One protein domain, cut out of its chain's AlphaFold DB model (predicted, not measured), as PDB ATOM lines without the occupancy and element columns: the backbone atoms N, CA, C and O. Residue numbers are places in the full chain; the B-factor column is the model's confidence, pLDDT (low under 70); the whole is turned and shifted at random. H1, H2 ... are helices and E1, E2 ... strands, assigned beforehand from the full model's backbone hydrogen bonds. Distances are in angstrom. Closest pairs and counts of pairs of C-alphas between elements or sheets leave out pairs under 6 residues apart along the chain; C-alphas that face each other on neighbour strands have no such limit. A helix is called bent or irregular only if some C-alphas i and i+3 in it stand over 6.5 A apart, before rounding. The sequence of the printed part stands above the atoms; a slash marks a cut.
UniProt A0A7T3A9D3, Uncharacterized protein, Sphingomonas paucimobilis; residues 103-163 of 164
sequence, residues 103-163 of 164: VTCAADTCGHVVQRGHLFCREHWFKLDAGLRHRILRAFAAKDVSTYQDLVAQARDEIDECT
ATOM      1  N   VAL A 103     218.348 184.119 156.647       77.94
ATOM      2  CA  VAL A 103     217.893 183.068 155.727       77.94
ATOM      3  C   VAL A 103     216.988 183.693 154.669       77.94
ATOM      4  O   VAL A 103     216.454 184.779 154.874       77.94
ATOM      5  N   THR A 104     216.809 183.050 153.523       85.62
ATOM      6  CA  THR A 104     215.889 183.545 152.490       85.62
ATOM      7  C   THR A 104     214.446 183.171 152.814       85.62
ATOM      8  O   THR A 104     214.179 182.165 153.476       85.62
ATOM      9  N   CYS A 105     213.505 183.998 152.361       87.62
ATOM     10  CA  CYS A 105     212.080 183.683 152.366       87.62
ATOM     11  C   CYS A 105     211.836 182.308 151.725       87.62
ATOM     12  O   CYS A 105     212.442 181.987 150.709       87.62
ATOM     13  N   ALA A 106     210.935 181.509 152.295       85.00
ATOM     14  CA  ALA A 106     210.681 180.145 151.834       85.00
ATOM     15  C   ALA A 106     209.757 180.029 150.603       85.00
ATOM     16  O   ALA A 106     209.254 178.939 150.367       85.00
ATOM     17  N   ALA A 107     209.499 181.128 149.890       84.88
ATOM     18  CA  ALA A 107     208.732 181.134 148.640       84.88
ATOM     19  C   ALA A 107     209.719 181.066 147.469       84.88
ATOM     20  O   ALA A 107     210.736 181.769 147.518       84.88
ATOM     21  N   ASP A 108     209.433 180.261 146.447       78.44
ATOM     22  CA  ASP A 108     210.442 179.780 145.486       78.44
ATOM     23  C   ASP A 108     211.124 180.900 144.683       78.44
ATOM     24  O   ASP A 108     212.291 180.795 144.299       78.44
ATOM     25  N   THR A 109     210.438 182.027 144.488       79.56
ATOM     26  CA  THR A 109     210.947 183.182 143.730       79.56
ATOM     27  C   THR A 109     211.350 184.371 144.610       79.56
ATOM     28  O   THR A 109     211.799 185.408 144.112       79.56
ATOM     29  N   CYS A 110     211.228 184.259 145.937       84.19
ATOM     30  CA  CYS A 110     211.415 185.387 146.844       84.19
ATOM     31  C   CYS A 110     212.835 185.464 147.424       84.19
ATOM     32  O   CYS A 110     213.163 184.820 148.417       84.19
ATOM     33  N   GLY A 111     213.661 186.365 146.885       80.94
ATOM     34  CA  GLY A 111     215.016 186.636 147.393       80.94
ATOM     35  C   GLY A 111     215.096 187.480 148.677       80.94
ATOM     36  O   GLY A 111     216.184 187.911 149.052       80.94
ATOM     37  N   HIS A 112     213.972 187.775 149.344       89.25
ATOM     38  CA  HIS A 112     213.991 188.603 150.554       89.25
ATOM     39  C   HIS A 112     214.655 187.873 151.721       89.25
ATOM     40  O   HIS A 112     214.275 186.754 152.070       89.25
ATOM     41  N   VAL A 113     215.590 188.558 152.375       87.38
ATOM     42  CA  VAL A 113     216.235 188.069 153.591       87.38
ATOM     43  C   VAL A 113     215.276 188.198 154.774       87.38
ATOM     44  O   VAL A 113     214.728 189.267 155.051       87.38
ATOM     45  N   VAL A 114     215.078 187.092 155.481       85.44
ATOM     46  CA  VAL A 114     214.302 186.988 156.715       85.44
ATOM     47  C   VAL A 114     215.173 186.430 157.838       85.44
ATOM     48  O   VAL A 114     216.226 185.832 157.628       85.44
ATOM     49  N   GLN A 115     214.741 186.646 159.074       78.62
ATOM     50  CA  GLN A 115     215.453 186.141 160.243       78.62
ATOM     51  C   GLN A 115     215.155 184.652 160.445       78.62
ATOM     52  O   GLN A 115     214.005 184.235 160.300       78.62
ATOM     53  N   ARG A 116     216.156 183.848 160.830       67.50
ATOM     54  CA  ARG A 116     215.952 182.429 161.174       67.50
ATOM     55  C   ARG A 116     214.787 182.270 162.161       67.50
ATOM     56  O   ARG A 116     214.766 182.900 163.214       67.50
ATOM     57  N   GLY A 117     213.829 181.411 161.812       72.38
ATOM     58  CA  GLY A 117     212.573 181.219 162.551       72.38
ATOM     59  C   GLY A 117     211.367 181.939 161.934       72.38
ATOM     60  O   GLY A 117     210.233 181.591 162.251       72.38
ATOM     61  N   HIS A 118     211.586 182.878 161.012       80.06
ATOM     62  CA  HIS A 118     210.547 183.395 160.129       80.06
ATOM     63  C   HIS A 118     210.518 182.563 158.845       80.06
ATOM     64  O   HIS A 118     211.533 182.422 158.172       80.06
ATOM     65  N   LEU A 119     209.352 181.997 158.529       84.38
ATOM     66  CA  LEU A 119     209.150 181.161 157.340       84.38
ATOM     67  C   LEU A 119     209.128 181.992 156.050       84.38
ATOM     68  O   LEU A 119     209.730 181.618 155.052       84.38
ATOM     69  N   PHE A 120     208.460 183.144 156.087       89.88
ATOM     70  CA  PHE A 120     208.237 184.003 154.928       89.88
ATOM     71  C   PHE A 120     208.575 185.459 155.252       89.88
ATOM     72  O   PHE A 120     208.595 185.865 156.420       89.88
ATOM     73  N   CYS A 121     208.820 186.267 154.216       90.31
ATOM     74  CA  CYS A 121     208.917 187.716 154.365       90.31
ATOM     75  C   CYS A 121     207.562 188.291 154.797       90.31
ATOM     76  O   CYS A 121     206.531 187.623 154.721       90.31
ATOM     77  N   ARG A 122     207.543 189.546 155.259       89.12
ATOM     78  CA  ARG A 122     206.302 190.172 155.735       89.12
ATOM     79  C   ARG A 122     205.206 190.132 154.669       89.12
ATOM     80  O   ARG A 122     204.075 189.811 154.996       89.12
ATOM     81  N   GLU A 123     205.534 190.435 153.420       89.75
ATOM     82  CA  GLU A 123     204.555 190.454 152.333       89.75
ATOM     83  C   GLU A 123     203.902 189.079 152.131       89.75
ATOM     84  O   GLU A 123     202.688 188.955 152.267       89.75
ATOM     85  N   HIS A 124     204.704 188.036 151.914       91.31
ATOM     86  CA  HIS A 124     204.210 186.671 151.735       91.31
ATOM     87  C   HIS A 124     203.499 186.133 152.980       91.31
ATOM     88  O   HIS A 124     202.437 185.529 152.872       91.31
ATOM     89  N   TRP A 125     203.993 186.455 154.179       92.19
ATOM     90  CA  TRP A 125     203.311 186.091 155.419       92.19
ATOM     91  C   TRP A 125     201.929 186.736 155.557       92.19
ATOM     92  O   TRP A 125     201.078 186.177 156.231       92.19
ATOM     93  N   PHE A 126     201.679 187.918 154.990       90.25
ATOM     94  CA  PHE A 126     200.359 188.555 155.059       90.25
ATOM     95  C   PHE A 126     199.458 188.241 153.858       90.25
ATOM     96  O   PHE A 126     198.266 188.522 153.956       90.25
ATOM     97  N   LYS A 127     199.992 187.630 152.790       89.88
ATOM     98  CA  LYS A 127     199.212 187.079 151.671       89.88
ATOM     99  C   LYS A 127     198.496 185.773 152.033       89.88
ATOM    100  O   LYS A 127     197.398 185.554 151.544       89.88
ATOM    101  N   LEU A 128     199.081 184.969 152.924       89.44
ATOM    102  CA  LEU A 128     198.470 183.729 153.413       89.44
ATOM    103  C   LEU A 128     197.141 183.962 154.138       89.44
ATOM    104  O   LEU A 128     197.008 184.901 154.942       89.44
ATOM    105  N   ASP A 129     196.217 183.015 153.974       91.50
ATOM    106  CA  ASP A 129     194.975 182.967 154.741       91.50
ATOM    107  C   ASP A 129     195.210 183.100 156.266       91.50
ATOM    108  O   ASP A 129     196.150 182.565 156.870       91.50
ATOM    109  N   ALA A 130     194.331 183.851 156.934       89.88
ATOM    110  CA  ALA A 130     194.422 184.104 158.371       89.88
ATOM    111  C   ALA A 130     194.252 182.832 159.220       89.88
ATOM    112  O   ALA A 130     194.863 182.727 160.293       89.88
ATOM    113  N   GLY A 131     193.451 181.874 158.749       92.50
ATOM    114  CA  GLY A 131     193.262 180.572 159.374       92.50
ATOM    115  C   GLY A 131     194.500 179.692 159.237       92.50
ATOM    116  O   GLY A 131     194.947 179.106 160.228       92.50
ATOM    117  N   LEU A 132     195.111 179.640 158.051       92.00
ATOM    118  CA  LEU A 132     196.361 178.907 157.829       92.00
ATOM    119  C   LEU A 132     197.502 179.433 158.717       92.00
ATOM    120  O   LEU A 132     198.141 178.651 159.424       92.00
ATOM    121  N   ARG A 133     197.677 180.757 158.807       92.69
ATOM    122  CA  ARG A 133     198.680 181.380 159.695       92.69
ATOM    123  C   ARG A 133     198.495 181.005 161.161       92.69
ATOM    124  O   ARG A 133     199.464 180.662 161.839       92.69
ATOM    125  N   HIS A 134     197.258 181.035 161.657       93.50
ATOM    126  CA  HIS A 134     196.960 180.624 163.030       93.50
ATOM    127  C   HIS A 134     197.271 179.147 163.275       93.50
ATOM    128  O   HIS A 134     197.820 178.811 164.326       93.50
ATOM    129  N   ARG A 135     196.949 178.266 162.320       93.94
ATOM    130  CA  ARG A 135     197.238 176.831 162.432       93.94
ATOM    131  C   ARG A 135     198.741 176.561 162.479       93.94
ATOM    132  O   ARG A 135     199.170 175.812 163.353       93.94
ATOM    133  N   ILE A 136     199.538 177.233 161.643       92.12
ATOM    134  CA  ILE A 136     201.010 177.128 161.655       92.12
ATOM    135  C   ILE A 136     201.572 177.540 163.020       92.12
ATOM    136  O   ILE A 136     202.342 176.796 163.630       92.12
ATOM    137  N   LEU A 137     201.163 178.707 163.534       91.38
ATOM    138  CA  LEU A 137     201.631 179.196 164.835       91.38
ATOM    139  C   LEU A 137     201.214 178.269 165.983       91.38
ATOM    140  O   LEU A 137     201.995 178.048 166.909       91.38
ATOM    141  N   ARG A 138     200.007 177.694 165.917       93.38
ATOM    142  CA  ARG A 138     199.506 176.737 166.911       93.38
ATOM    143  C   ARG A 138     200.285 175.420 166.879       93.38
ATOM    144  O   ARG A 138     200.668 174.945 167.944       93.38
ATOM    145  N   ALA A 139     200.547 174.863 165.695       90.31
ATOM    146  CA  ALA A 139     201.342 173.644 165.535       90.31
ATOM    147  C   ALA A 139     202.781 173.841 166.042       90.31
ATOM    148  O   ALA A 139     203.292 173.020 166.803       90.31
ATOM    149  N   PHE A 140     203.390 174.991 165.724       89.00
ATOM    150  CA  PHE A 140     204.709 175.364 166.238       89.00
ATOM    151  C   PHE A 140     204.725 175.477 167.770       89.00
ATOM    152  O   PHE A 140     205.594 174.906 168.427       89.00
ATOM    153  N   ALA A 141     203.741 176.168 168.356       89.62
ATOM    154  CA  ALA A 141     203.624 176.310 169.807       89.62
ATOM    155  C   ALA A 141     203.419 174.960 170.519       89.62
ATOM    156  O   ALA A 141     203.947 174.755 171.610       89.62
ATOM    157  N   ALA A 142     202.696 174.031 169.886       90.88
ATOM    158  CA  ALA A 142     202.481 172.672 170.379       90.88
ATOM    159  C   ALA A 142     203.688 171.734 170.171       90.88
ATOM    160  O   ALA A 142     203.673 170.621 170.691       90.88
ATOM    161  N   LYS A 143     204.732 172.175 169.450       91.19
ATOM    162  CA  LYS A 143     205.887 171.358 169.026       91.19
ATOM    163  C   LYS A 143     205.496 170.128 168.190       91.19
ATOM    164  O   LYS A 143     206.220 169.134 168.186       91.19
ATOM    165  N   ASP A 144     204.376 170.200 167.477       92.19
ATOM    166  CA  ASP A 144     203.931 169.140 166.573       92.19
ATOM    167  C   ASP A 144     204.625 169.295 165.215       92.19
ATOM    168  O   ASP A 144     204.206 170.079 164.362       92.19
ATOM    169  N   VAL A 145     205.740 168.580 165.050       89.62
ATOM    170  CA  VAL A 145     206.633 168.719 163.893       89.62
ATOM    171  C   VAL A 145     205.966 168.273 162.592       89.62
ATOM    172  O   VAL A 145     206.144 168.950 161.585       89.62
ATOM    173  N   SER A 146     205.191 167.182 162.611       91.94
ATOM    174  CA  SER A 146     204.552 166.638 161.403       91.94
ATOM    175  C   SER A 146     203.510 167.616 160.876       91.94
ATOM    176  O   SER A 146     203.626 168.108 159.758       91.94
ATOM    177  N   THR A 147     202.563 168.001 161.735       90.94
ATOM    178  CA  THR A 147     201.507 168.951 161.371       90.94
ATOM    179  C   THR A 147     202.090 170.306 160.970       90.94
ATOM    180  O   THR A 147     201.586 170.967 160.066       90.94
ATOM    181  N   TYR A 148     203.168 170.744 161.627       91.12
ATOM    182  CA  TYR A 148     203.854 171.979 161.258       91.12
ATOM    183  C   TYR A 148     204.460 171.909 159.851       91.12
ATOM    184  O   TYR A 148     204.297 172.857 159.087       91.12
ATOM    185  N   GLN A 149     205.137 170.814 159.494       90.00
ATOM    186  CA  GLN A 149     205.739 170.648 158.168       90.00
ATOM    187  C   GLN A 149     204.680 170.624 157.061       90.00
ATOM    188  O   GLN A 149     204.846 171.336 156.071       90.00
ATOM    189  N   ASP A 150     203.573 169.910 157.270       93.75
ATOM    190  CA  ASP A 150     202.470 169.830 156.304       93.75
ATOM    191  C   ASP A 150     201.825 171.204 156.064       93.75
ATOM    192  O   ASP A 150     201.602 171.615 154.926       93.75
ATOM    193  N   LEU A 151     201.580 171.969 157.135       92.75
ATOM    194  CA  LEU A 151     201.003 173.314 157.029       92.75
ATOM    195  C   LEU A 151     201.965 174.324 156.390       92.75
ATOM    196  O   LEU A 151     201.522 175.268 155.740       92.75
ATOM    197  N   VAL A 152     203.275 174.157 156.589       90.62
ATOM    198  CA  VAL A 152     204.288 174.992 155.931       90.62
ATOM    199  C   VAL A 152     204.380 174.669 154.444       90.62
ATOM    200  O   VAL A 152     204.504 175.603 153.660       90.62
ATOM    201  N   ALA A 153     204.299 173.393 154.055       89.81
ATOM    202  CA  ALA A 153     204.231 172.996 152.649       89.81
ATOM    203  C   ALA A 153     202.991 173.604 151.977       89.81
ATOM    204  O   ALA A 153     203.138 174.337 151.007       89.81
ATOM    205  N   GLN A 154     201.813 173.456 152.597       91.81
ATOM    206  CA  GLN A 154     200.576 174.082 152.118       91.81
ATOM    207  C   GLN A 154     200.713 175.604 151.941       91.81
ATOM    208  O   GLN A 154     200.220 176.169 150.971       91.81
ATOM    209  N   ALA A 155     201.380 176.285 152.878       91.19
ATOM    210  CA  ALA A 155     201.597 177.725 152.782       91.19
ATOM    211  C   ALA A 155     202.548 178.121 151.643       91.19
ATOM    212  O   ALA A 155     202.399 179.208 151.094       91.19
ATOM    213  N   ARG A 156     203.532 177.281 151.299       89.62
ATOM    214  CA  ARG A 156     204.399 177.533 150.139       89.62
ATOM    215  C   ARG A 156     203.594 177.446 148.855       89.62
ATOM    216  O   ARG A 156     203.567 178.424 148.119       89.62
ATOM    217  N   ASP A 157     202.853 176.352 148.694       89.88
ATOM    218  CA  ASP A 157     202.013 176.120 147.520       89.88
ATOM    219  C   ASP A 157     201.026 177.284 147.307       89.88
ATOM    220  O   ASP A 157     200.944 177.827 146.212       89.88
ATOM    221  N   GLU A 158     200.365 177.774 148.366       89.38
ATOM    222  CA  GLU A 158     199.430 178.914 148.283       89.38
ATOM    223  C   GLU A 158     200.106 180.224 147.827       89.38
ATOM    224  O   GLU A 158     199.514 181.019 147.093       89.38
ATOM    225  N   ILE A 159     201.346 180.475 148.257       87.31
ATOM    226  CA  ILE A 159     202.099 181.673 147.859       87.31
ATOM    227  C   ILE A 159     202.594 181.555 146.417       87.31
ATOM    228  O   ILE A 159     202.514 182.532 145.663       87.31
ATOM    229  N   ASP A 160     203.096 180.384 146.040       83.38
ATOM    230  CA  ASP A 160     203.651 180.140 144.714       83.38
ATOM    231  C   ASP A 160     202.529 180.107 143.653       83.38
ATOM    232  O   ASP A 160     202.669 180.720 142.596       83.38
ATOM    233  N   GLU A 161     201.351 179.555 143.972       81.50
ATOM    234  CA  GLU A 161     200.147 179.638 143.127       81.50
ATOM    235  C   GLU A 161     199.625 181.074 142.955       81.50
ATOM    236  O   GLU A 161     199.093 181.416 141.903       81.50
ATOM    237  N   CYS A 162     199.786 181.942 143.960       65.75
ATOM    238  CA  CYS A 162     199.388 183.352 143.869       65.75
ATOM    239  C   CYS A 162     200.390 184.239 143.108       65.75
ATOM    240  O   CYS A 162     200.098 185.415 142.871       65.75
ATOM    241  N   THR A 163     201.592 183.736 142.810       59.78
ATOM    242  CA  THR A 163     202.662 184.494 142.136       59.78
ATOM    243  C   THR A 163     202.965 184.018 140.713       59.78
ATOM    244  O   THR A 163     203.710 184.710 140.013       59.78
TER     245      THR A 163
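Overview. This is residues 103 to 163 of the 164 residues of an uncharacterized protein of Sphingomonas paucimobilis (UniProt A0A7T3A9D3). A helical hairpin of H2 and the longer H3 makes one side of this small model, and a looped head, residues 103 to 121 with the short strand E1, makes the other. The short helix H1 joins the two parts, set crosswise near the last turns of H3. The printed part has 61 residues, with one named strand and three named helices in the order E1, H1, H2, H3, and its class is mostly helix. It is compact, with a radius of gyration of the C-alphas of 11.0 A, and the C-alphas span 29 by 23 by 17 A along their three main axes.

Along the chain. Begin at C-alpha 103, at (217.893, 183.068, 155.727), and go along the loop to C-alpha 113, at (216.235, 188.069, 153.591), where E1, residues 113 to 115, begins. After E1 come six residues, and then H1, residues 122 to 127, begins at C-alpha 122, at (206.302, 190.172, 155.735). H2 follows as residues 130 to 141 and is 16.6 A long from first to last C-alpha. Find C-alpha 145 at (206.633, 168.719, 163.893); from there H3 runs through residues 145 to 161, 24.3 A, to C-alpha 161 at (200.147, 179.638, 143.127).

Arrangement. Look first at residues 103 to 104, which pair antiparallel with residues 113 to 114 of E1; E1 pairs with no named strand. E1 is apart from H1, H2 and H3. Next compare H1 with H3: they are close but not clearly touching and about perpendicular, at 82 degrees, and their closest C-alphas, those of His 124 and Ile 159, are 6.7 A apart. H1 and H2 are also close but not clearly touching, at a steep tilt of 57 degrees, opposite ways, with the closest C-alphas, those of Trp 125 and Arg 133, 7.9 A apart. H2 and H3 form a helical hairpin: they touch, with 10 pairs of C-alphas within 8 A, and run opposite ways at a shallow tilt of 29 degrees. Their closest C-alphas are those of Ala 139 and Tyr 148, 5.2 A apart. In H1, H2 and H3 every O i to N i+4 pair is within hydrogen-bond range, and no helix is bent or irregular.

Size, cuts and confidence. The two C-alphas farthest apart are those of Ala 142 and Thr 163, at 30.6 A. The printed part has no cut. The links from H1 to H2 and from H2 to H3 are tight, the link from E1 to H1 is short, and no link is long. In the B-factor column you will find a mean pLDDT of 87.2 for the printed part, with residue 116 and residues 162 to 163 under 70.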